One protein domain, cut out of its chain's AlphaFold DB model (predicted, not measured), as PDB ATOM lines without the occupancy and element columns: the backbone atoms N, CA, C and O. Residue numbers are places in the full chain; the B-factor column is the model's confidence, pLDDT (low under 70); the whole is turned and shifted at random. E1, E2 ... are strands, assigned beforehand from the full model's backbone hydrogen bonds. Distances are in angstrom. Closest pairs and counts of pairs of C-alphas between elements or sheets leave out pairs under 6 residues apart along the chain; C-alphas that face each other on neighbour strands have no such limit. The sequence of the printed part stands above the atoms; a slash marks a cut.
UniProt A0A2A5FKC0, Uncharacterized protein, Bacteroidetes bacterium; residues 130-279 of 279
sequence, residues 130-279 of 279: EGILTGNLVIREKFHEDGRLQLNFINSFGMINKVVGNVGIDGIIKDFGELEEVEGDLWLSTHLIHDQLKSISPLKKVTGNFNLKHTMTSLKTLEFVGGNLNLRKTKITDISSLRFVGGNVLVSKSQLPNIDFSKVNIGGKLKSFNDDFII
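This is residues 130 to 279 of the 279 residues of an uncharacterized protein of Bacteroidetes bacterium (UniProt A0A2A5FKC0). With little regular structure, the chain winds in stacked turns, a solenoid whose short strands make parallel rows: E1 beside E3; E2, E4, E5; and E6, E7, E8. A loop, residues 140 to 155, reaches out at the end where E2 lies. The 150 printed residues include eight named strands, E1 to E8 in order, holding 31 residues, and no named helix: all strand. It is compact, radius of gyration of the C-alphas 15.0 A, spanning 48 by 36 by 21 A.

E1, residues 130 to 134, begins at C-alpha 130 (-30.501, -4.443, 3.810). E2 is 137 to 139, E3 159 to 164 and 14.6 A long, E4 167 to 169, E5 186 to 188, E6 229 to 231, E7 249 to 252. E8, 270 to 273, ends at C-alpha 273 (-41.936, 28.792, -11.813).

Within hydrogen-bond range are N 133 and O 162 of parallel E1 and E3, 2.8 A; N 168 and O 137 of E2 and E4, 2.8 A; N 271 and O 249 of E7 and E8, 2.8 A. E5 and E6 are apart.

The printed part has no cut. The E5 to E6 link, 40 residues, is long. Residues 140 to 155 are under pLDDT 70.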
ATOM      1  N   GLU A 130     -31.011  -3.688   4.957       76.38
ATOM      2  CA  GLU A 130     -30.501  -4.443   3.810       76.38
ATOM      3  C   GLU A 130     -31.588  -4.773   2.789       76.38
ATOM      4  O   GLU A 130     -32.704  -5.177   3.126       76.38
ATOM      5  N   GLY A 131     -31.232  -4.653   1.511       84.62
ATOM      6  CA  GLY A 131     -32.041  -5.132   0.402       84.62
ATOM      7  C   GLY A 131     -33.371  -4.395   0.272       84.62
ATOM      8  O   GLY A 131     -33.406  -3.219  -0.093       84.62
ATOM      9  N   ILE A 132     -34.468  -5.110   0.525       84.25
ATOM     10  CA  ILE A 132     -35.832  -4.608   0.339       84.25
ATOM     11  C   ILE A 132     -36.434  -4.236   1.694       84.25
ATOM     12  O   ILE A 132     -36.736  -5.102   2.514       84.25
ATOM     13  N   LEU A 133     -36.703  -2.949   1.879       76.69
ATOM     14  CA  LEU A 133     -37.457  -2.428   3.008       76.69
ATOM     15  C   LEU A 133     -38.943  -2.357   2.647       76.69
ATOM     16  O   LEU A 133     -39.305  -1.762   1.635       76.69
ATOM     17  N   THR A 134     -39.817  -2.945   3.459       75.31
ATOM     18  CA  THR A 134     -41.274  -2.797   3.303       75.31
ATOM     19  C   THR A 134     -41.802  -1.833   4.354       75.31
ATOM     20  O   THR A 134     -41.432  -1.956   5.518       75.31
ATOM     21  N   GLY A 135     -42.662  -0.900   3.945       68.38
ATOM     22  CA  GLY A 135     -43.161   0.175   4.801       68.38
ATOM     23  C   GLY A 135     -42.602   1.543   4.415       68.38
ATOM     24  O   GLY A 135     -41.778   1.677   3.507       68.38
ATOM     25  N   ASN A 136     -43.090   2.584   5.087       73.06
ATOM     26  CA  ASN A 136     -42.600   3.942   4.873       73.06
ATOM     27  C   ASN A 136     -41.303   4.158   5.657       73.06
ATOM     28  O   ASN A 136     -41.280   3.901   6.853       73.06
ATOM     29  N   LEU A 137     -40.259   4.676   5.013       78.00
ATOM     30  CA  LEU A 137     -39.026   5.119   5.657       78.00
ATOM     31  C   LEU A 137     -39.063   6.637   5.809       78.00
ATOM     32  O   LEU A 137     -38.930   7.361   4.823       78.00
ATOM     33  N   VAL A 138     -39.230   7.131   7.034       72.88
ATOM     34  CA  VAL A 138     -39.191   8.574   7.305       72.88
ATOM     35  C   VAL A 138     -38.091   8.891   8.303       72.88
ATOM     36  O   VAL A 138     -38.055   8.362   9.413       72.88
ATOM     37  N   ILE A 139     -37.209   9.793   7.893       72.69
ATOM     38  CA  ILE A 139     -36.057  10.249   8.659       72.69
ATOM     39  C   ILE A 139     -36.318  11.699   9.006       72.69
ATOM     40  O   ILE A 139     -36.550  12.509   8.110       72.69
ATOM     41  N   ARG A 140     -36.361  11.991  10.306       68.12
ATOM     42  CA  ARG A 140     -36.734  13.303  10.840       68.12
ATOM     43  C   ARG A 140     -35.523  14.078  11.330       68.12
ATOM     44  O   ARG A 140     -34.573  13.488  11.844       68.12
ATOM     45  N   GLU A 141     -35.597  15.400  11.194       68.38
ATOM     46  CA  GLU A 141     -34.624  16.306  11.784       68.38
ATOM     47  C   GLU A 141     -34.638  16.120  13.294       68.38
ATOM     48  O   GLU A 141     -35.678  15.848  13.901       68.38
ATOM     49  N   LYS A 142     -33.471  16.294  13.903       58.91
ATOM     50  CA  LYS A 142     -33.329  16.317  15.349       58.91
ATOM     51  C   LYS A 142     -32.602  17.579  15.759       58.91
ATOM     52  O   LYS A 142     -31.693  18.015  15.062       58.91
ATOM     53  N   PHE A 143     -32.966  18.126  16.906       56.94
ATOM     54  CA  PHE A 143     -32.264  19.238  17.524       56.94
ATOM     55  C   PHE A 143     -31.491  18.729  18.745       56.94
ATOM     56  O   PHE A 143     -31.934  17.816  19.442       56.94
ATOM     57  N   HIS A 144     -30.302  19.277  18.966       53.34
ATOM     58  CA  HIS A 144     -29.596  19.174  20.236       53.34
ATOM     59  C   HIS A 144     -30.399  19.898  21.333       53.34
ATOM     60  O   HIS A 144     -31.210  20.768  21.021       53.34
ATOM     61  N   GLU A 145     -30.145  19.582  22.608       50.53
ATOM     62  CA  GLU A 145     -30.754  20.273  23.766       50.53
ATOM     63  C   GLU A 145     -30.542  21.797  23.720       50.53
ATOM     64  O   GLU A 145     -31.376  22.571  24.174       50.53
ATOM     65  N   ASP A 146     -29.452  22.242  23.093       58.38
ATOM     66  CA  ASP A 146     -29.147  23.658  22.872       58.38
ATOM     67  C   ASP A 146     -29.863  24.285  21.656       58.38
ATOM     68  O   ASP A 146     -29.555  25.410  21.255       58.38
ATOM     69  N   GLY A 147     -30.795  23.555  21.038       55.84
ATOM     70  CA  GLY A 147     -31.595  23.997  19.899       55.84
ATOM     71  C   GLY A 147     -30.880  23.954  18.546       55.84
ATOM     72  O   GLY A 147     -31.472  24.343  17.537       55.84
ATOM     73  N   ARG A 148     -29.625  23.488  18.461       56.94
ATOM     74  CA  ARG A 148     -28.925  23.352  17.172       56.94
ATOM     75  C   ARG A 148     -29.409  22.123  16.408       56.94
ATOM     76  O   ARG A 148     -29.506  21.038  16.968       56.94
ATOM     77  N   LEU A 149     -29.648  22.270  15.107       54.81
ATOM     78  CA  LEU A 149     -30.003  21.155  14.227       54.81
ATOM     79  C   LEU A 149     -28.859  20.127  14.179       54.81
ATOM     80  O   LEU A 149     -27.738  20.441  13.772       54.81
ATOM     81  N   GLN A 150     -29.154  18.885  14.552       59.00
ATOM     82  CA  GLN A 150     -28.286  17.740  14.331       59.00
ATOM     83  C   GLN A 150     -28.339  17.372  12.844       59.00
ATOM     84  O   GLN A 150     -29.163  16.585  12.380       59.00
ATOM     85  N   LEU A 151     -27.439  17.976  12.076       47.91
ATOM     86  CA  LEU A 151     -27.270  17.676  10.661       47.91
ATOM     87  C   LEU A 151     -26.632  16.292  10.467       47.91
ATOM     88  O   LEU A 151     -25.695  15.932  11.176       47.91
ATOM     89  N   ASN A 152     -27.057  15.576   9.420       49.50
ATOM     90  CA  ASN A 152     -26.413  14.354   8.917       49.50
ATOM     91  C   ASN A 152     -26.478  13.128   9.845       49.50
ATOM     92  O   ASN A 152     -25.486  12.410   9.991       49.50
ATOM     93  N   PHE A 153     -27.630  12.868  10.468       55.53
ATOM     94  CA  PHE A 153     -27.783  11.680  11.308       55.53
ATOM     95  C   PHE A 153     -27.639  10.360  10.523       55.53
ATOM     96  O   PHE A 153     -26.961   9.442  10.980       55.53
ATOM     97  N   ILE A 154     -28.188  10.297   9.305       63.34
ATOM     98  CA  ILE A 154     -27.821   9.277   8.319       63.34
ATOM     99  C   ILE A 154     -27.209   9.955   7.093       63.34
ATOM    100  O   ILE A 154     -27.725  10.943   6.575       63.34
ATOM    101  N   ASN A 155     -26.074   9.439   6.629       69.00
ATOM    102  CA  ASN A 155     -25.403   9.980   5.444       69.00
ATOM    103  C   ASN A 155     -25.884   9.313   4.147       69.00
ATOM    104  O   ASN A 155     -25.708   9.901   3.082       69.00
ATOM    105  N   SER A 156     -26.450   8.106   4.242       76.25
ATOM    106  CA  SER A 156     -26.795   7.235   3.116       76.25
ATOM    107  C   SER A 156     -27.938   6.273   3.462       76.25
ATOM    108  O   SER A 156     -28.136   5.982   4.641       76.25
ATOM    109  N   PHE A 157     -28.634   5.735   2.451       79.19
ATOM    110  CA  PHE A 157     -29.542   4.584   2.600       79.19
ATOM    111  C   PHE A 157     -28.808   3.235   2.714       79.19
ATOM    112  O   PHE A 157     -29.453   2.193   2.822       79.19
ATOM    113  N   GLY A 158     -27.472   3.240   2.741       78.75
ATOM    114  CA  GLY A 158     -26.681   2.032   2.967       78.75
ATOM    115  C   GLY A 158     -26.978   0.969   1.912       78.75
ATOM    116  O   GLY A 158     -26.967   1.274   0.722       78.75
ATOM    117  N   MET A 159     -27.272  -0.253   2.359       80.50
ATOM    118  CA  MET A 159     -27.553  -1.409   1.497       80.50
ATOM    119  C   MET A 159     -29.044  -1.587   1.167       80.50
ATOM    120  O   MET A 159     -29.437  -2.610   0.603       80.50
ATOM    121  N   ILE A 160     -29.909  -0.628   1.520       84.38
ATOM    122  CA  ILE A 160     -31.298  -0.649   1.053       84.38
ATOM    123  C   ILE A 160     -31.274  -0.375  -0.447       84.38
ATOM    124  O   ILE A 160     -30.986   0.743  -0.865       84.38
ATOM    125  N   ASN A 161     -31.637  -1.372  -1.250       93.31
ATOM    126  CA  ASN A 161     -31.766  -1.227  -2.695       93.31
ATOM    127  C   ASN A 161     -33.202  -0.959  -3.154       93.31
ATOM    128  O   ASN A 161     -33.409  -0.421  -4.245       93.31
ATOM    129  N   LYS A 162     -34.200  -1.264  -2.320       94.25
ATOM    130  CA  LYS A 162     -35.603  -1.025  -2.650       94.25
ATOM    131  C   LYS A 162     -36.440  -0.680  -1.426       94.25
ATOM    132  O   LYS A 162     -36.327  -1.334  -0.396       94.25
ATOM    133  N   VAL A 163     -37.350   0.281  -1.576       86.94
ATOM    134  CA  VAL A 163     -38.384   0.589  -0.576       86.94
ATOM    135  C   VAL A 163     -39.778   0.350  -1.158       86.94
ATOM    136  O   VAL A 163     -40.211   1.034  -2.086       86.94
ATOM    137  N   VAL A 164     -40.501  -0.617  -0.591       86.25
ATOM    138  CA  VAL A 164     -41.923  -0.894  -0.844       86.25
ATOM    139  C   VAL A 164     -42.756   0.003   0.075       86.25
ATOM    140  O   VAL A 164     -43.296  -0.423   1.096       86.25
ATOM    141  N   GLY A 165     -42.785   1.289  -0.265       83.56
ATOM    142  CA  GLY A 165     -43.407   2.346   0.526       83.56
ATOM    143  C   GLY A 165     -42.850   3.717   0.156       83.56
ATOM    144  O   GLY A 165     -42.179   3.869  -0.866       83.56
ATOM    145  N   ASN A 166     -43.153   4.724   0.971       84.50
ATOM    146  CA  ASN A 166     -42.655   6.086   0.789       84.50
ATOM    147  C   ASN A 166     -41.307   6.278   1.491       84.50
ATOM    148  O   ASN A 166     -41.068   5.701   2.548       84.50
ATOM    149  N   VAL A 167     -40.467   7.154   0.949       89.06
ATOM    150  CA  VAL A 167     -39.211   7.593   1.561       89.06
ATOM    151  C   VAL A 167     -39.258   9.103   1.778       89.06
ATOM    152  O   VAL A 167     -39.468   9.877   0.844       89.06
ATOM    153  N   GLY A 168     -39.055   9.533   3.017       88.19
ATOM    154  CA  GLY A 168     -39.042  10.937   3.404       88.19
ATOM    155  C   GLY A 168     -37.792  11.295   4.186       88.19
ATOM    156  O   GLY A 168     -37.532  10.690   5.221       88.19
ATOM    157  N   ILE A 169     -37.043  12.288   3.714       85.00
ATOM    158  CA  ILE A 169     -35.862  12.814   4.404       85.00
ATOM    159  C   ILE A 169     -36.135  14.245   4.812       85.00
ATOM    160  O   ILE A 169     -35.979  15.183   4.037       85.00
ATOM    161  N   ASP A 170     -36.535  14.411   6.053       78.19
ATOM    162  CA  ASP A 170     -36.620  15.689   6.727       78.19
ATOM    163  C   ASP A 170     -35.247  15.912   7.383       78.19
ATOM    164  O   ASP A 170     -35.000  15.464   8.492       78.19
ATOM    165  N   GLY A 171     -34.282  16.420   6.612       77.44
ATOM    166  CA  GLY A 171     -32.874  16.565   7.005       77.44
ATOM    167  C   GLY A 171     -31.932  16.577   5.795       77.44
ATOM    168  O   GLY A 171     -32.398  16.602   4.657       77.44
ATOM    169  N   ILE A 172     -30.611  16.551   6.020       76.88
ATOM    170  CA  ILE A 172     -29.595  16.433   4.950       76.88
ATOM    171  C   ILE A 172     -29.150  14.975   4.813       76.88
ATOM    172  O   ILE A 172     -28.731  14.363   5.794       76.88
ATOM    173  N   ILE A 173     -29.175  14.464   3.580       81.12
ATOM    174  CA  ILE A 173     -28.554  13.195   3.177       81.12
ATOM    175  C   ILE A 173     -27.432  13.477   2.169       81.12
ATOM    176  O   ILE A 173     -27.513  14.432   1.395       81.12
ATOM    177  N   LYS A 174     -26.365  12.675   2.184       82.69
ATOM    178  CA  LYS A 174     -25.179  12.889   1.332       82.69
ATOM    179  C   LYS A 174     -25.130  11.955   0.127       82.69
ATOM    180  O   LYS A 174     -24.554  12.313  -0.899       82.69
ATOM    181  N   ASP A 175     -25.720  10.776   0.263       83.75
ATOM    182  CA  ASP A 175     -25.627   9.677  -0.691       83.75
ATOM    183  C   ASP A 175     -26.925   8.853  -0.663       83.75
ATOM    184  O   ASP A 175     -27.611   8.809   0.353       83.75
ATOM    185  N   PHE A 176     -27.297   8.224  -1.773       90.00
ATOM    186  CA  PHE A 176     -28.426   7.294  -1.826       90.00
ATOM    187  C   PHE A 176     -27.997   5.834  -1.613       90.00
ATOM    188  O   PHE A 176     -28.860   4.968  -1.507       90.00
ATOM    189  N   GLY A 177     -26.697   5.549  -1.480       87.81
ATOM    190  CA  GLY A 177     -26.211   4.202  -1.181       87.81
ATOM    191  C   GLY A 177     -26.542   3.238  -2.312       87.81
ATOM    192  O   GLY A 177     -26.208   3.512  -3.457       87.81
ATOM    193  N   GLU A 178     -27.207   2.127  -2.007       90.81
ATOM    194  CA  GLU A 178     -27.642   1.141  -3.003       90.81
ATOM    195  C   GLU A 178     -29.077   1.357  -3.508       90.81
ATOM    196  O   GLU A 178     -29.556   0.559  -4.312       90.81
ATOM    197  N   LEU A 179     -29.773   2.424  -3.086       94.00
ATOM    198  CA  LEU A 179     -31.200   2.606  -3.366       94.00
ATOM    199  C   LEU A 179     -31.480   2.747  -4.868       94.00
ATOM    200  O   LEU A 179     -31.224   3.791  -5.464       94.00
ATOM    201  N   GLU A 180     -32.069   1.711  -5.468       98.06
ATOM    202  CA  GLU A 180     -32.423   1.649  -6.887       98.06
ATOM    203  C   GLU A 180     -33.906   1.954  -7.155       98.06
ATOM    204  O   GLU A 180     -34.233   2.541  -8.193       98.06
ATOM    205  N   GLU A 181     -34.810   1.563  -6.247       98.44
ATOM    206  CA  GLU A 181     -36.262   1.666  -6.451       98.44
ATOM    207  C   GLU A 181     -37.031   2.122  -5.199       98.44
ATOM    208  O   GLU A 181     -36.839   1.613  -4.097       98.44
ATOM    209  N   VAL A 182     -37.988   3.033  -5.392       98.12
ATOM    210  CA  VAL A 182     -39.010   3.397  -4.401       98.12
ATOM    211  C   VAL A 182     -40.395   3.188  -5.021       98.12
ATOM    212  O   VAL A 182     -40.706   3.746  -6.076       98.12
ATOM    213  N   GLU A 183     -41.246   2.370  -4.399       97.31
ATOM    214  CA  GLU A 183     -42.612   2.113  -4.892       97.31
ATOM    215  C   GLU A 183     -43.616   3.216  -4.515       97.31
ATOM    216  O   GLU A 183     -44.662   3.347  -5.149       97.31
ATOM    217  N   GLY A 184     -43.304   4.033  -3.511       95.44
ATOM    218  CA  GLY A 184     -44.085   5.205  -3.126       95.44
ATOM    219  C   GLY A 184     -43.465   6.524  -3.583       95.44
ATOM    220  O   GLY A 184     -42.746   6.601  -4.583       95.44
ATOM    221  N   ASP A 185     -43.773   7.573  -2.828       97.25
ATOM    222  CA  ASP A 185     -43.197   8.904  -2.966       97.25
ATOM    223  C   ASP A 185     -41.790   8.951  -2.359       97.25
ATOM    224  O   ASP A 185     -41.538   8.360  -1.312       97.25
ATOM    225  N   LEU A 186     -40.891   9.714  -2.979       97.12
ATOM    226  CA  LEU A 186     -39.574  10.048  -2.441       97.12
ATOM    227  C   LEU A 186     -39.461  11.568  -2.301       97.12
ATOM    228  O   LEU A 186     -39.585  12.308  -3.282       97.12
ATOM    229  N   TRP A 187     -39.220  12.065  -1.092       94.19
ATOM    230  CA  TRP A 187     -39.077  13.498  -0.852       94.19
ATOM    231  C   TRP A 187     -37.922  13.821   0.087       94.19
ATOM    232  O   TRP A 187     -37.658  13.114   1.054       94.19
ATOM    233  N   LEU A 188     -37.253  14.931  -0.214       89.81
ATOM    234  CA  LEU A 188     -36.260  15.558   0.648       89.81
ATOM    235  C   LEU A 188     -36.836  16.854   1.235       89.81
ATOM    236  O   LEU A 188     -37.738  17.467   0.649       89.81
ATOM    237  N   SER A 189     -36.295  17.276   2.376       85.62
ATOM    238  CA  SER A 189     -36.642  18.519   3.057       85.62
ATOM    239  C   SER A 189     -36.569  19.689   2.081       85.62
ATOM    240  O   SER A 189     -35.626  19.813   1.301       85.62
ATOM    241  N   THR A 190     -37.578  20.557   2.118       84.69
ATOM    242  CA  THR A 190     -37.646  21.713   1.213       84.69
ATOM    243  C   THR A 190     -37.246  23.029   1.867       84.69
ATOM    244  O   THR A 190     -37.186  24.040   1.162       84.69
ATOM    245  N   HIS A 191     -36.997  23.025   3.181       82.31
ATOM    246  CA  HIS A 191     -36.470  24.172   3.924       82.31
ATOM    247  C   HIS A 191     -34.941  24.166   4.016       82.31
ATOM    248  O   HIS A 191     -34.362  25.192   4.361       82.31
ATOM    249  N   LEU A 192     -34.290  23.058   3.652       80.88
ATOM    250  CA  LEU A 192     -32.835  22.932   3.601       80.88
ATOM    251  C   LEU A 192     -32.280  22.987   2.171       80.88
ATOM    252  O   LEU A 192     -32.952  22.635   1.201       80.88
ATOM    253  N   ILE A 193     -31.014  23.396   2.056       84.06
ATOM    254  CA  ILE A 193     -30.214  23.257   0.832       84.06
ATOM    255  C   ILE A 193     -29.439  21.938   0.912       84.06
ATOM    256  O   ILE A 193     -28.706  21.707   1.869       84.06
ATOM    257  N   HIS A 194     -29.567  21.093  -0.114       85.00
ATOM    258  CA  HIS A 194     -28.901  19.784  -0.191       85.00
ATOM    259  C   HIS A 194     -27.635  19.866  -1.046       85.00
ATOM    260  O   HIS A 194     -27.546  19.279  -2.127       85.00
ATOM    261  N   ASP A 195     -26.654  20.644  -0.597       84.44
ATOM    262  CA  ASP A 195     -25.384  20.850  -1.303       84.44
ATOM    263  C   ASP A 195     -24.407  19.670  -1.150       84.44
ATOM    264  O   ASP A 195     -23.505  19.491  -1.978       84.44
ATOM    265  N   GLN A 196     -24.604  18.840  -0.124       83.94
ATOM    266  CA  GLN A 196     -23.801  17.644   0.143       83.94
ATOM    267  C   GLN A 196     -24.264  16.418  -0.655       83.94
ATOM    268  O   GLN A 196     -23.447  15.533  -0.898       83.94
ATOM    269  N   LEU A 197     -25.514  16.391  -1.133       88.00
ATOM    270  CA  LEU A 197     -26.034  15.326  -1.992       88.00
ATOM    271  C   LEU A 197     -25.491  15.473  -3.419       88.00
ATOM    272  O   LEU A 197     -26.002  16.263  -4.219       88.00
ATOM    273  N   LYS A 198     -24.431  14.727  -3.745       83.25
ATOM    274  CA  LYS A 198     -23.745  14.847  -5.047       83.25
ATOM    275  C   LYS A 198     -24.401  14.039  -6.163       83.25
ATOM    276  O   LYS A 198     -24.360  14.458  -7.320       83.25
ATOM    277  N   SER A 199     -24.989  12.895  -5.831       87.69
ATOM    278  CA  SER A 199     -25.687  12.028  -6.780       87.69
ATOM    279  C   SER A 199     -26.876  11.353  -6.107       87.69
ATOM    280  O   SER A 199     -26.855  11.141  -4.899       87.69
ATOM    281  N   ILE A 200     -27.902  11.021  -6.892       93.81
ATOM    282  CA  ILE A 200     -28.951  10.068  -6.487       93.81
ATOM    283  C   ILE A 200     -28.677   8.655  -7.010       93.81
ATOM    284  O   ILE A 200     -29.477   7.759  -6.777       93.81
ATOM    285  N   SER A 201     -27.590   8.452  -7.760       93.75
ATOM    286  CA  SER A 201     -27.180   7.116  -8.200       93.75
ATOM    287  C   SER A 201     -27.045   6.164  -7.010       93.75
ATOM    288  O   SER A 201     -26.448   6.578  -6.020       93.75
ATOM    289  N   PRO A 202     -27.555   4.921  -7.118       96.00
ATOM    290  CA  PRO A 202     -28.022   4.240  -8.329       96.00
ATOM    291  C   PRO A 202     -29.525   4.380  -8.637       96.00
ATOM    292  O   PRO A 202     -29.990   3.682  -9.534       96.00
ATOM    293  N   LEU A 203     -30.281   5.263  -7.971       98.12
ATOM    294  CA  LEU A 203     -31.746   5.344  -8.085       98.12
ATOM    295  C   LEU A 203     -32.222   5.407  -9.539       98.12
ATOM    296  O   LEU A 203     -31.888   6.348 -10.269       98.12
ATOM    297  N   LYS A 204     -33.032   4.418  -9.929       98.62
ATOM    298  CA  LYS A 204     -33.596   4.258 -11.277       98.62
ATOM    299  C   LYS A 204     -35.069   4.616 -11.326       98.62
ATOM    300  O   LYS A 204     -35.536   5.169 -12.324       98.62
ATOM    301  N   LYS A 205     -35.814   4.309 -10.263       98.75
ATOM    302  CA  LYS A 205     -37.275   4.335 -10.311       98.75
ATOM    303  C   LYS A 205     -37.906   4.854  -9.025       98.75
ATOM    304  O   LYS A 205     -37.627   4.357  -7.941       98.75
ATOM    305  N   VAL A 206     -38.832   5.795  -9.185       98.81
ATOM    306  CA  VAL A 206     -39.777   6.223  -8.146       98.81
ATOM    307  C   VAL A 206     -41.183   6.059  -8.713       98.81
ATOM    308  O   VAL A 206     -41.534   6.689  -9.705       98.81
ATOM    309  N   THR A 207     -42.004   5.183  -8.146       98.69
ATOM    310  CA  THR A 207     -43.354   4.941  -8.688       98.69
ATOM    311  C   THR A 207     -44.334   6.052  -8.286       98.69
ATOM    312  O   THR A 207     -45.261   6.346  -9.039       98.69
ATOM    313  N   GLY A 208     -44.096   6.731  -7.163       98.56
ATOM    314  CA  GLY A 208     -44.828   7.924  -6.746       98.56
ATOM    315  C   GLY A 208     -44.227   9.238  -7.255       98.56
ATOM    316  O   GLY A 208     -43.605   9.319  -8.318       98.56
ATOM    317  N   ASN A 209     -44.450  10.304  -6.492       98.69
ATOM    318  CA  ASN A 209     -43.861  11.622  -6.690       98.69
ATOM    319  C   ASN A 209     -42.395  11.634  -6.250       98.69
ATOM    320  O   ASN A 209     -42.047  11.058  -5.224       98.69
ATOM    321  N   PHE A 210     -41.556  12.381  -6.968       98.25
ATOM    322  CA  PHE A 210     -40.176  12.626  -6.565       98.25
ATOM    323  C   PHE A 210     -39.913  14.125  -6.407       98.25
ATOM    324  O   PHE A 210     -39.986  14.897  -7.371       98.25
ATOM    325  N   ASN A 211     -39.614  14.552  -5.179       96.75
ATOM    326  CA  ASN A 211     -39.305  15.939  -4.859       96.75
ATOM    327  C   ASN A 211     -37.810  16.153  -4.590       96.75
ATOM    328  O   ASN A 211     -37.305  15.787  -3.533       96.75
ATOM    329  N   LEU A 212     -37.142  16.818  -5.536       93.31
ATOM    330  CA  LEU A 212     -35.723  17.181  -5.490       93.31
ATOM    331  C   LEU A 212     -35.505  18.688  -5.361       93.31
ATOM    332  O   LEU A 212     -34.435  19.204  -5.696       93.31
ATOM    333  N   LYS A 213     -36.521  19.426  -4.913       92.12
ATOM    334  CA  LYS A 213     -36.402  20.870  -4.735       92.12
ATOM    335  C   LYS A 213     -35.207  21.198  -3.824       92.12
ATOM    336  O   LYS A 213     -35.021  20.528  -2.819       92.12
ATOM    337  N   HIS A 214     -34.432  22.234  -4.160       89.50
ATOM    338  CA  HIS A 214     -33.222  22.654  -3.420       89.50
ATOM    339  C   HIS A 214     -32.031  21.671  -3.449       89.50
ATOM    340  O   HIS A 214     -31.146  21.747  -2.597       89.50
ATOM    341  N   THR A 215     -31.964  20.777  -4.440       89.19
ATOM    342  CA  THR A 215     -30.827  19.857  -4.611       89.19
ATOM    343  C   THR A 215     -29.860  20.283  -5.713       89.19
ATOM    344  O   THR A 215     -30.213  20.969  -6.677       89.19
ATOM    345  N   MET A 216     -28.614  19.828  -5.575       85.31
ATOM    346  CA  MET A 216     -27.504  20.095  -6.501       85.31
ATOM    347  C   MET A 216     -27.010  18.815  -7.193       85.31
ATOM    348  O   MET A 216     -25.908  18.778  -7.736       85.31
ATOM    349  N   THR A 217     -27.828  17.767  -7.121       83.00
ATOM    350  CA  THR A 217     -27.494  16.388  -7.480       83.00
ATOM    351  C   THR A 217     -27.618  16.123  -8.985       83.00
ATOM    352  O   THR A 217     -28.120  16.957  -9.734       83.00
ATOM    353  N   SER A 218     -27.168  14.958  -9.444       83.81
ATOM    354  CA  SER A 218     -27.261  14.494 -10.836       83.81
ATOM    355  C   SER A 218     -28.367  13.445 -11.001       83.81
ATOM    356  O   SER A 218     -28.418  12.511 -10.210       83.81
ATOM    357  N   LEU A 219     -29.178  13.523 -12.069       88.25
ATOM    358  CA  LEU A 219     -30.250  12.554 -12.390       88.25
ATOM    359  C   LEU A 219     -29.833  11.420 -13.334       88.25
ATOM    360  O   LEU A 219     -30.683  10.743 -13.906       88.25
ATOM    361  N   LYS A 220     -28.531  11.203 -13.522       89.50
ATOM    362  CA  LYS A 220     -27.985  10.297 -14.546       89.50
ATOM    363  C   LYS A 220     -28.483   8.854 -14.504       89.50
ATOM    364  O   LYS A 220     -28.332   8.165 -15.503       89.50
ATOM    365  N   THR A 221     -29.038   8.379 -13.396       96.56
ATOM    366  CA  THR A 221     -29.577   7.012 -13.290       96.56
ATOM    367  C   THR A 221     -31.096   6.968 -13.275       96.56
ATOM    368  O   THR A 221     -31.650   5.899 -13.481       96.56
ATOM    369  N   LEU A 222     -31.777   8.096 -13.052       97.94
ATOM    370  CA  LEU A 222     -33.224   8.113 -12.883       97.94
ATOM    371  C   LEU A 222     -33.912   7.944 -14.238       97.94
ATOM    372  O   LEU A 222     -33.790   8.799 -15.111       97.94
ATOM    373  N   GLU A 223     -34.671   6.866 -14.388       98.62
ATOM    374  CA  GLU A 223     -35.352   6.487 -15.626       98.62
ATOM    375  C   GLU A 223     -36.859   6.755 -15.565       98.62
ATOM    376  O   GLU A 223     -37.465   7.148 -16.568       98.62
ATOM    377  N   PHE A 224     -37.472   6.568 -14.393       98.75
ATOM    378  CA  PHE A 224     -38.924   6.552 -14.245       98.75
ATOM    379  C   PHE A 224     -39.399   7.277 -12.985       98.75
ATOM    380  O   PHE A 224     -38.960   6.970 -11.876       98.75
ATOM    381  N   VAL A 225     -40.368   8.180 -13.164       98.81
ATOM    382  CA  VAL A 225     -41.175   8.771 -12.092       98.81
ATOM    383  C   VAL A 225     -42.654   8.564 -12.414       98.81
ATOM    384  O   VAL A 225     -43.145   9.072 -13.419       98.81
ATOM    385  N   GLY A 226     -43.397   7.814 -11.603       98.75
ATOM    386  CA  GLY A 226     -44.818   7.565 -11.889       98.75
ATOM    387  C   GLY A 226     -45.721   8.758 -11.556       98.75
ATOM    388  O   GLY A 226     -46.733   8.970 -12.222       98.75
ATOM    389  N   GLY A 227     -45.332   9.578 -10.578       98.75
ATOM    390  CA  GLY A 227     -46.023  10.801 -10.172       98.75
ATOM    391  C   GLY A 227     -45.416  12.080 -10.754       98.75
ATOM    392  O   GLY A 227     -44.923  12.122 -11.882       98.75
ATOM    393  N   ASN A 228     -45.483  13.168  -9.982       98.81
ATOM    394  CA  ASN A 228     -44.851  14.437 -10.338       98.81
ATOM    395  C   ASN A 228     -43.346  14.403 -10.038       98.81
ATOM    396  O   ASN A 228     -42.928  13.884  -9.005       98.81
ATOM    397  N   LEU A 229     -42.553  15.054 -10.889       98.50
ATOM    398  CA  LEU A 229     -41.129  15.298 -10.660       98.50
ATOM    399  C   LEU A 229     -40.903  16.789 -10.392       98.50
ATOM    400  O   LEU A 229     -41.185  17.630 -11.248       98.50
ATOM    401  N   ASN A 230     -40.391  17.131  -9.211       97.62
ATOM    402  CA  ASN A 230     -40.113  18.515  -8.835       97.62
ATOM    403  C   ASN A 230     -38.609  18.819  -8.860       97.62
ATOM    404  O   ASN A 230     -37.877  18.422  -7.959       97.62
ATOM    405  N   LEU A 231     -38.181  19.573  -9.877       95.19
ATOM    406  CA  LEU A 231     -36.812  20.051 -10.119       95.19
ATOM    407  C   LEU A 231     -36.655  21.555  -9.847       95.19
ATOM    408  O   LEU A 231     -35.697  22.186 -10.303       95.19
ATOM    409  N   ARG A 232     -37.609  22.177  -9.149       94.12
ATOM    410  CA  ARG A 232     -37.524  23.601  -8.801       94.12
ATOM    411  C   ARG A 232     -36.309  23.878  -7.917       94.12
ATOM    412  O   ARG A 232     -36.012  23.117  -7.006       94.12
ATOM    413  N   LYS A 233     -35.639  25.007  -8.141       91.75
ATOM    414  CA  LYS A 233     -34.448  25.447  -7.399       91.75
ATOM    415  C   LYS A 233     -33.328  24.399  -7.386       91.75
ATOM    416  O   LYS A 233     -32.642  24.245  -6.382       91.75
ATOM    417  N   THR A 234     -33.155  23.681  -8.494       90.25
ATOM    418  CA  THR A 234     -32.030  22.758  -8.701       90.25
ATOM    419  C   THR A 234     -31.019  23.341  -9.687       90.25
ATOM    420  O   THR A 234     -31.313  24.317 -10.383       90.25
ATOM    421  N   LYS A 235     -29.825  22.740  -9.761       86.56
ATOM    422  CA  LYS A 235     -28.852  22.972 -10.851       86.56
ATOM    423  C   LYS A 235     -28.725  21.767 -11.795       86.56
ATOM    424  O   LYS A 235     -27.700  21.600 -12.450       86.56
ATOM    425  N   ILE A 236     -29.754  20.923 -11.846       89.00
ATOM    426  CA  ILE A 236     -29.798  19.748 -12.720       89.00
ATOM    427  C   ILE A 236     -29.949  20.205 -14.171       89.00
ATOM    428  O   ILE A 236     -30.885  20.930 -14.500       89.00
ATOM    429  N   THR A 237     -29.053  19.738 -15.037       88.62
ATOM    430  CA  THR A 237     -29.112  19.963 -16.493       88.62
ATOM    431  C   THR A 237     -29.178  18.655 -17.278       88.62
ATOM    432  O   THR A 237     -29.877  18.561 -18.282       88.62
ATOM    433  N   ASP A 238     -28.492  17.619 -16.794       90.88
ATOM    434  CA  ASP A 238     -28.478  16.295 -17.406       90.88
ATOM    435  C   ASP A 238     -29.615  15.419 -16.862       90.88
ATOM    436  O   ASP A 238     -29.591  14.980 -15.709       90.88
ATOM    437  N   ILE A 239     -30.601  15.163 -17.724       93.56
ATOM    438  CA  ILE A 239     -31.717  14.235 -17.493       93.56
ATOM    439  C   ILE A 239     -31.736  13.104 -18.529       93.56
ATOM    440  O   ILE A 239     -32.780  12.524 -18.812       93.56
ATOM    441  N   SER A 240     -30.587  12.807 -19.139       93.44
ATOM    442  CA  SER A 240     -30.482  11.936 -20.317       93.44
ATOM    443  C   SER A 240     -30.975  10.501 -20.113       93.44
ATOM    444  O   SER A 240     -31.299   9.837 -21.103       93.44
ATOM    445  N   SER A 241     -31.078  10.027 -18.871       96.94
ATOM    446  CA  SER A 241     -31.640   8.712 -18.532       96.94
ATOM    447  C   SER A 241     -33.141   8.734 -18.285       96.94
ATOM    448  O   SER A 241     -33.780   7.702 -18.452       96.94
ATOM    449  N   LEU A 242     -33.727   9.897 -17.991       97.88
ATOM    450  CA  LEU A 242     -35.151  10.012 -17.709       97.88
ATOM    451  C   LEU A 242     -35.954   9.676 -18.971       97.88
ATOM    452  O   LEU A 242     -35.715  10.218 -20.053       97.88
ATOM    453  N   ARG A 243     -36.896   8.741 -18.842       98.44
ATOM    454  CA  ARG A 243     -37.762   8.274 -19.936       98.44
ATOM    455  C   ARG A 243     -39.215   8.640 -19.705       98.44
ATOM    456  O   ARG A 243     -39.923   8.922 -20.669       98.44
ATOM    457  N   PHE A 244     -39.660   8.637 -18.451       98.75
ATOM    458  CA  PHE A 244     -41.071   8.787 -18.127       98.75
ATOM    459  C   PHE A 244     -41.302   9.592 -16.850       98.75
ATOM    460  O   PHE A 244     -40.670   9.339 -15.824       98.75
ATOM    461  N   VAL A 245     -42.256  10.522 -16.922       98.81
ATOM    462  CA  VAL A 245     -42.867  11.202 -15.778       98.81
ATOM    463  C   VAL A 245     -44.383  11.130 -15.943       98.81
ATOM    464  O   VAL A 245     -44.929  11.757 -16.848       98.81
ATOM    465  N   GLY A 246     -45.084  10.382 -15.092       98.75
ATOM    466  CA  GLY A 246     -46.534  10.206 -15.238       98.75
ATOM    467  C   GLY A 246     -47.336  11.470 -14.919       98.75
ATOM    468  O   GLY A 246     -48.378  11.720 -15.524       98.75
ATOM    469  N   GLY A 247     -46.829  12.303 -14.009       98.69
ATOM    470  CA  GLY A 247     -47.430  13.571 -13.610       98.69
ATOM    471  C   GLY A 247     -46.813  14.797 -14.287       98.69
ATOM    472  O   GLY A 247     -46.357  14.779 -15.428       98.69
ATOM    473  N   ASN A 248     -46.835  15.917 -13.567       98.75
ATOM    474  CA  ASN A 248     -46.205  17.155 -14.005       98.75
ATOM    475  C   ASN A 248     -44.702  17.132 -13.729       98.75
ATOM    476  O   ASN A 248     -44.259  16.622 -12.699       98.75
ATOM    477  N   VAL A 249     -43.945  17.813 -14.584       98.50
ATOM    478  CA  VAL A 249     -42.569  18.216 -14.285       98.50
ATOM    479  C   VAL A 249     -42.594  19.673 -13.843       98.50
ATOM    480  O   VAL A 249     -43.074  20.536 -14.577       98.50
ATOM    481  N   LEU A 250     -42.102  19.957 -12.640       98.06
ATOM    482  CA  LEU A 250     -41.998  21.309 -12.098       98.06
ATOM    483  C   LEU A 250     -40.541  21.759 -12.172       98.06
ATOM    484  O   LEU A 250     -39.666  21.076 -11.653       98.06
ATOM    485  N   VAL A 251     -40.269  22.911 -12.777       96.19
ATOM    486  CA  VAL A 251     -38.902  23.415 -12.978       96.19
ATOM    487  C   VAL A 251     -38.839  24.923 -12.753       96.19
ATOM    488  O   VAL A 251     -39.825  25.637 -12.940       96.19
ATOM    489  N   SER A 252     -37.683  25.440 -12.345       95.31
ATOM    490  CA  SER A 252     -37.475  26.888 -12.302       95.31
ATOM    491  C   SER A 252     -37.361  27.446 -13.718       95.31
ATOM    492  O   SER A 252     -36.686  26.875 -14.573       95.31
ATOM    493  N   LYS A 253     -37.995  28.590 -13.974       94.75
ATOM    494  CA  LYS A 253     -38.030  29.225 -15.297       94.75
ATOM    495  C   LYS A 253     -36.630  29.500 -15.854       94.75
ATOM    496  O   LYS A 253     -36.430  29.377 -17.053       94.75
ATOM    497  N   SER A 254     -35.667  29.820 -14.990       92.19
ATOM    498  CA  SER A 254     -34.262  30.022 -15.365       92.19
ATOM    499  C   SER A 254     -33.514  28.735 -15.735       92.19
ATOM    500  O   SER A 254     -32.523  28.816 -16.449       92.19
ATOM    501  N   GLN A 255     -33.972  27.563 -15.279       90.62
ATOM    502  CA  GLN A 255     -33.370  26.263 -15.607       90.62
ATOM    503  C   GLN A 255     -33.989  25.622 -16.845       90.62
ATOM    504  O   GLN A 255     -33.331  24.842 -17.522       90.62
ATOM    505  N   LEU A 256     -35.238  25.971 -17.166       91.88
ATOM    506  CA  LEU A 256     -35.977  25.403 -18.292       91.88
ATOM    507  C   LEU A 256     -35.187  25.384 -19.624       91.88
ATOM    508  O   LEU A 256     -35.227  24.350 -20.284       91.88
ATOM    509  N   PRO A 257     -34.444  26.440 -20.027       92.75
ATOM    510  CA  PRO A 257     -33.678  26.422 -21.280       92.75
ATOM    511  C   PRO A 257     -32.485  25.454 -21.287       92.75
ATOM    512  O   PRO A 257     -31.955  25.161 -22.353       92.75
ATOM    513  N   ASN A 258     -32.048  24.980 -20.116       92.44
ATOM    514  CA  ASN A 258     -30.842  24.163 -19.953       92.44
ATOM    515  C   ASN A 258     -31.136  22.657 -19.897       92.44
ATOM    516  O   ASN A 258     -30.211  21.872 -19.700       92.44
ATOM    517  N   ILE A 259     -32.405  22.258 -20.017       93.25
ATOM    518  CA  ILE A 259     -32.842  20.870 -19.869       93.25
ATOM    519  C   ILE A 259     -33.595  20.439 -21.131       93.25
ATOM    520  O   ILE A 259     -34.610  21.032 -21.498       93.25
ATOM    521  N   ASP A 260     -33.119  19.373 -21.774       95.06
ATOM    522  CA  ASP A 260     -33.778  18.778 -22.938       95.06
ATOM    523  C   ASP A 260     -34.814  17.725 -22.513       95.06
ATOM    524  O   ASP A 260     -34.482  16.577 -22.218       95.06
ATOM    525  N   PHE A 261     -36.090  18.115 -22.514       95.88
ATOM    526  CA  PHE A 261     -37.217  17.218 -22.237       95.88
ATOM    527  C   PHE A 261     -37.738  16.471 -23.476       95.88
ATOM    528  O   PHE A 261     -38.689  15.703 -23.352       95.88
ATOM    529  N   SER A 262     -37.153  16.657 -24.667       95.56
ATOM    530  CA  SER A 262     -37.692  16.102 -25.925       95.56
ATOM    531  C   SER A 262     -37.779  14.571 -25.950       95.56
ATOM    532  O   SER A 262     -38.584  14.008 -26.689       95.56
ATOM    533  N   LYS A 263     -36.966  13.898 -25.128       95.88
ATOM    534  CA  LYS A 263     -36.908  12.432 -25.000       95.88
ATOM    535  C   LYS A 263     -37.679  11.884 -23.796       95.88
ATOM    536  O   LYS A 263     -37.636  10.680 -23.557       95.88
ATOM    537  N   VAL A 264     -38.358  12.744 -23.036       98.00
ATOM    538  CA  VAL A 264     -39.104  12.356 -21.837       98.00
ATOM    539  C   VAL A 264     -40.591  12.323 -22.160       98.00
ATOM    540  O   VAL A 264     -41.173  13.328 -22.564       98.00
ATOM    541  N   ASN A 265     -41.230  11.178 -21.937       98.56
ATOM    542  CA  ASN A 265     -42.682  11.099 -21.970       98.56
ATOM    543  C   ASN A 265     -43.248  11.699 -20.675       98.56
ATOM    544  O   ASN A 265     -43.068  11.131 -19.597       98.56
ATOM    545  N   ILE A 266     -43.905  12.854 -20.786       98.62
ATOM    546  CA  ILE A 266     -44.536  13.558 -19.667       98.62
ATOM    547  C   ILE A 266     -46.053  13.393 -19.796       98.62
ATOM    548  O   ILE A 266     -46.662  13.970 -20.695       98.62
ATOM    549  N   GLY A 267     -46.664  12.629 -18.889       98.44
ATOM    550  CA  GLY A 267     -48.112  12.406 -18.862       98.44
ATOM    551  C   GLY A 267     -48.914  13.637 -18.425       98.44
ATOM    552  O   GLY A 267     -50.065  13.810 -18.828       98.44
ATOM    553  N   GLY A 268     -48.310  14.515 -17.619       98.19
ATOM    554  CA  GLY A 268     -48.880  15.794 -17.203       98.19
ATOM    555  C   GLY A 268     -48.382  16.982 -18.029       98.19
ATOM    556  O   GLY A 268     -48.319  16.950 -19.254       98.19
ATOM    557  N   LYS A 269     -48.056  18.085 -17.346       98.00
ATOM    558  CA  LYS A 269     -47.528  19.309 -17.971       98.00
ATOM    559  C   LYS A 269     -46.127  19.633 -17.468       98.00
ATOM    560  O   LYS A 269     -45.823  19.431 -16.292       98.00
ATOM    561  N   LEU A 270     -45.326  20.249 -18.331       97.75
ATOM    562  CA  LEU A 270     -44.128  20.975 -17.923       97.75
ATOM    563  C   LEU A 270     -44.547  22.343 -17.362       97.75
ATOM    564  O   LEU A 270     -45.128  23.165 -18.071       97.75
ATOM    565  N   LYS A 271     -44.306  22.567 -16.069       98.00
ATOM    566  CA  LYS A 271     -44.685  23.783 -15.340       98.00
ATOM    567  C   LYS A 271     -43.431  24.525 -14.897       98.00
ATOM    568  O   LYS A 271     -42.640  24.003 -14.114       98.00
ATOM    569  N   SER A 272     -43.276  25.759 -15.366       96.25
ATOM    570  CA  SER A 272     -42.166  26.632 -14.982       96.25
ATOM    571  C   SER A 272     -42.575  27.629 -13.900       96.25
ATOM    572  O   SER A 272     -43.644  28.231 -14.002       96.25
ATOM    573  N   PHE A 273     -41.698  27.870 -12.928       95.69
ATOM    574  CA  PHE A 273     -41.936  28.792 -11.813       95.69
ATOM    575  C   PHE A 273     -40.865  29.883 -11.758       95.69
ATOM    576  O   PHE A 273     -39.693  29.620 -12.023       95.69
ATOM    577  N   ASN A 274     -41.258  31.107 -11.402       94.31
ATOM    578  CA  ASN A 274     -40.301  32.158 -11.063       94.31
ATOM    579  C   ASN A 274     -39.761  31.849  -9.664       94.31
ATOM    580  O   ASN A 274     -40.460  32.043  -8.673       94.31
ATOM    581  N   ASP A 275     -38.558  31.288  -9.609       90.50
ATOM    582  CA  ASP A 275     -37.888  30.912  -8.373       90.50
ATOM    583  C   ASP A 275     -36.630  31.759  -8.198       90.50
ATOM    584  O   ASP A 275     -35.775  31.781  -9.084       90.50
ATOM    585  N   ASP A 276     -36.486  32.368  -7.024       79.12
ATOM    586  CA  ASP A 276     -35.234  33.002  -6.623       79.12
ATOM    587  C   ASP A 276     -34.277  31.936  -6.076       79.12
ATOM    588  O   ASP A 276     -34.624  31.157  -5.171       79.12
ATOM    589  N   PHE A 277     -33.075  31.886  -6.649       69.94
ATOM    590  CA  PHE A 277     -31.967  31.111  -6.108       69.94
ATOM    591  C   PHE A 277     -31.383  31.917  -4.954       69.94
ATOM    592  O   PHE A 277     -30.779  32.963  -5.172       69.94
ATOM    593  N   ILE A 278     -31.595  31.439  -3.732       56.78
ATOM    594  CA  ILE A 278     -30.830  31.919  -2.585       56.78
ATOM    595  C   ILE A 278     -29.481  31.208  -2.715       56.78
ATOM    596  O   ILE A 278     -29.436  29.979  -2.629       56.78
ATOM    597  N   ILE A 279     -28.452  31.966  -3.103       46.75
ATOM    598  CA  ILE A 279     -27.057  31.508  -3.183       46.75
ATOM    599  C   ILE A 279     -26.480  31.506  -1.774       46.75
ATOM    600  O   ILE A 279     -26.736  32.501  -1.060       46.75
TER     601      ILE A 279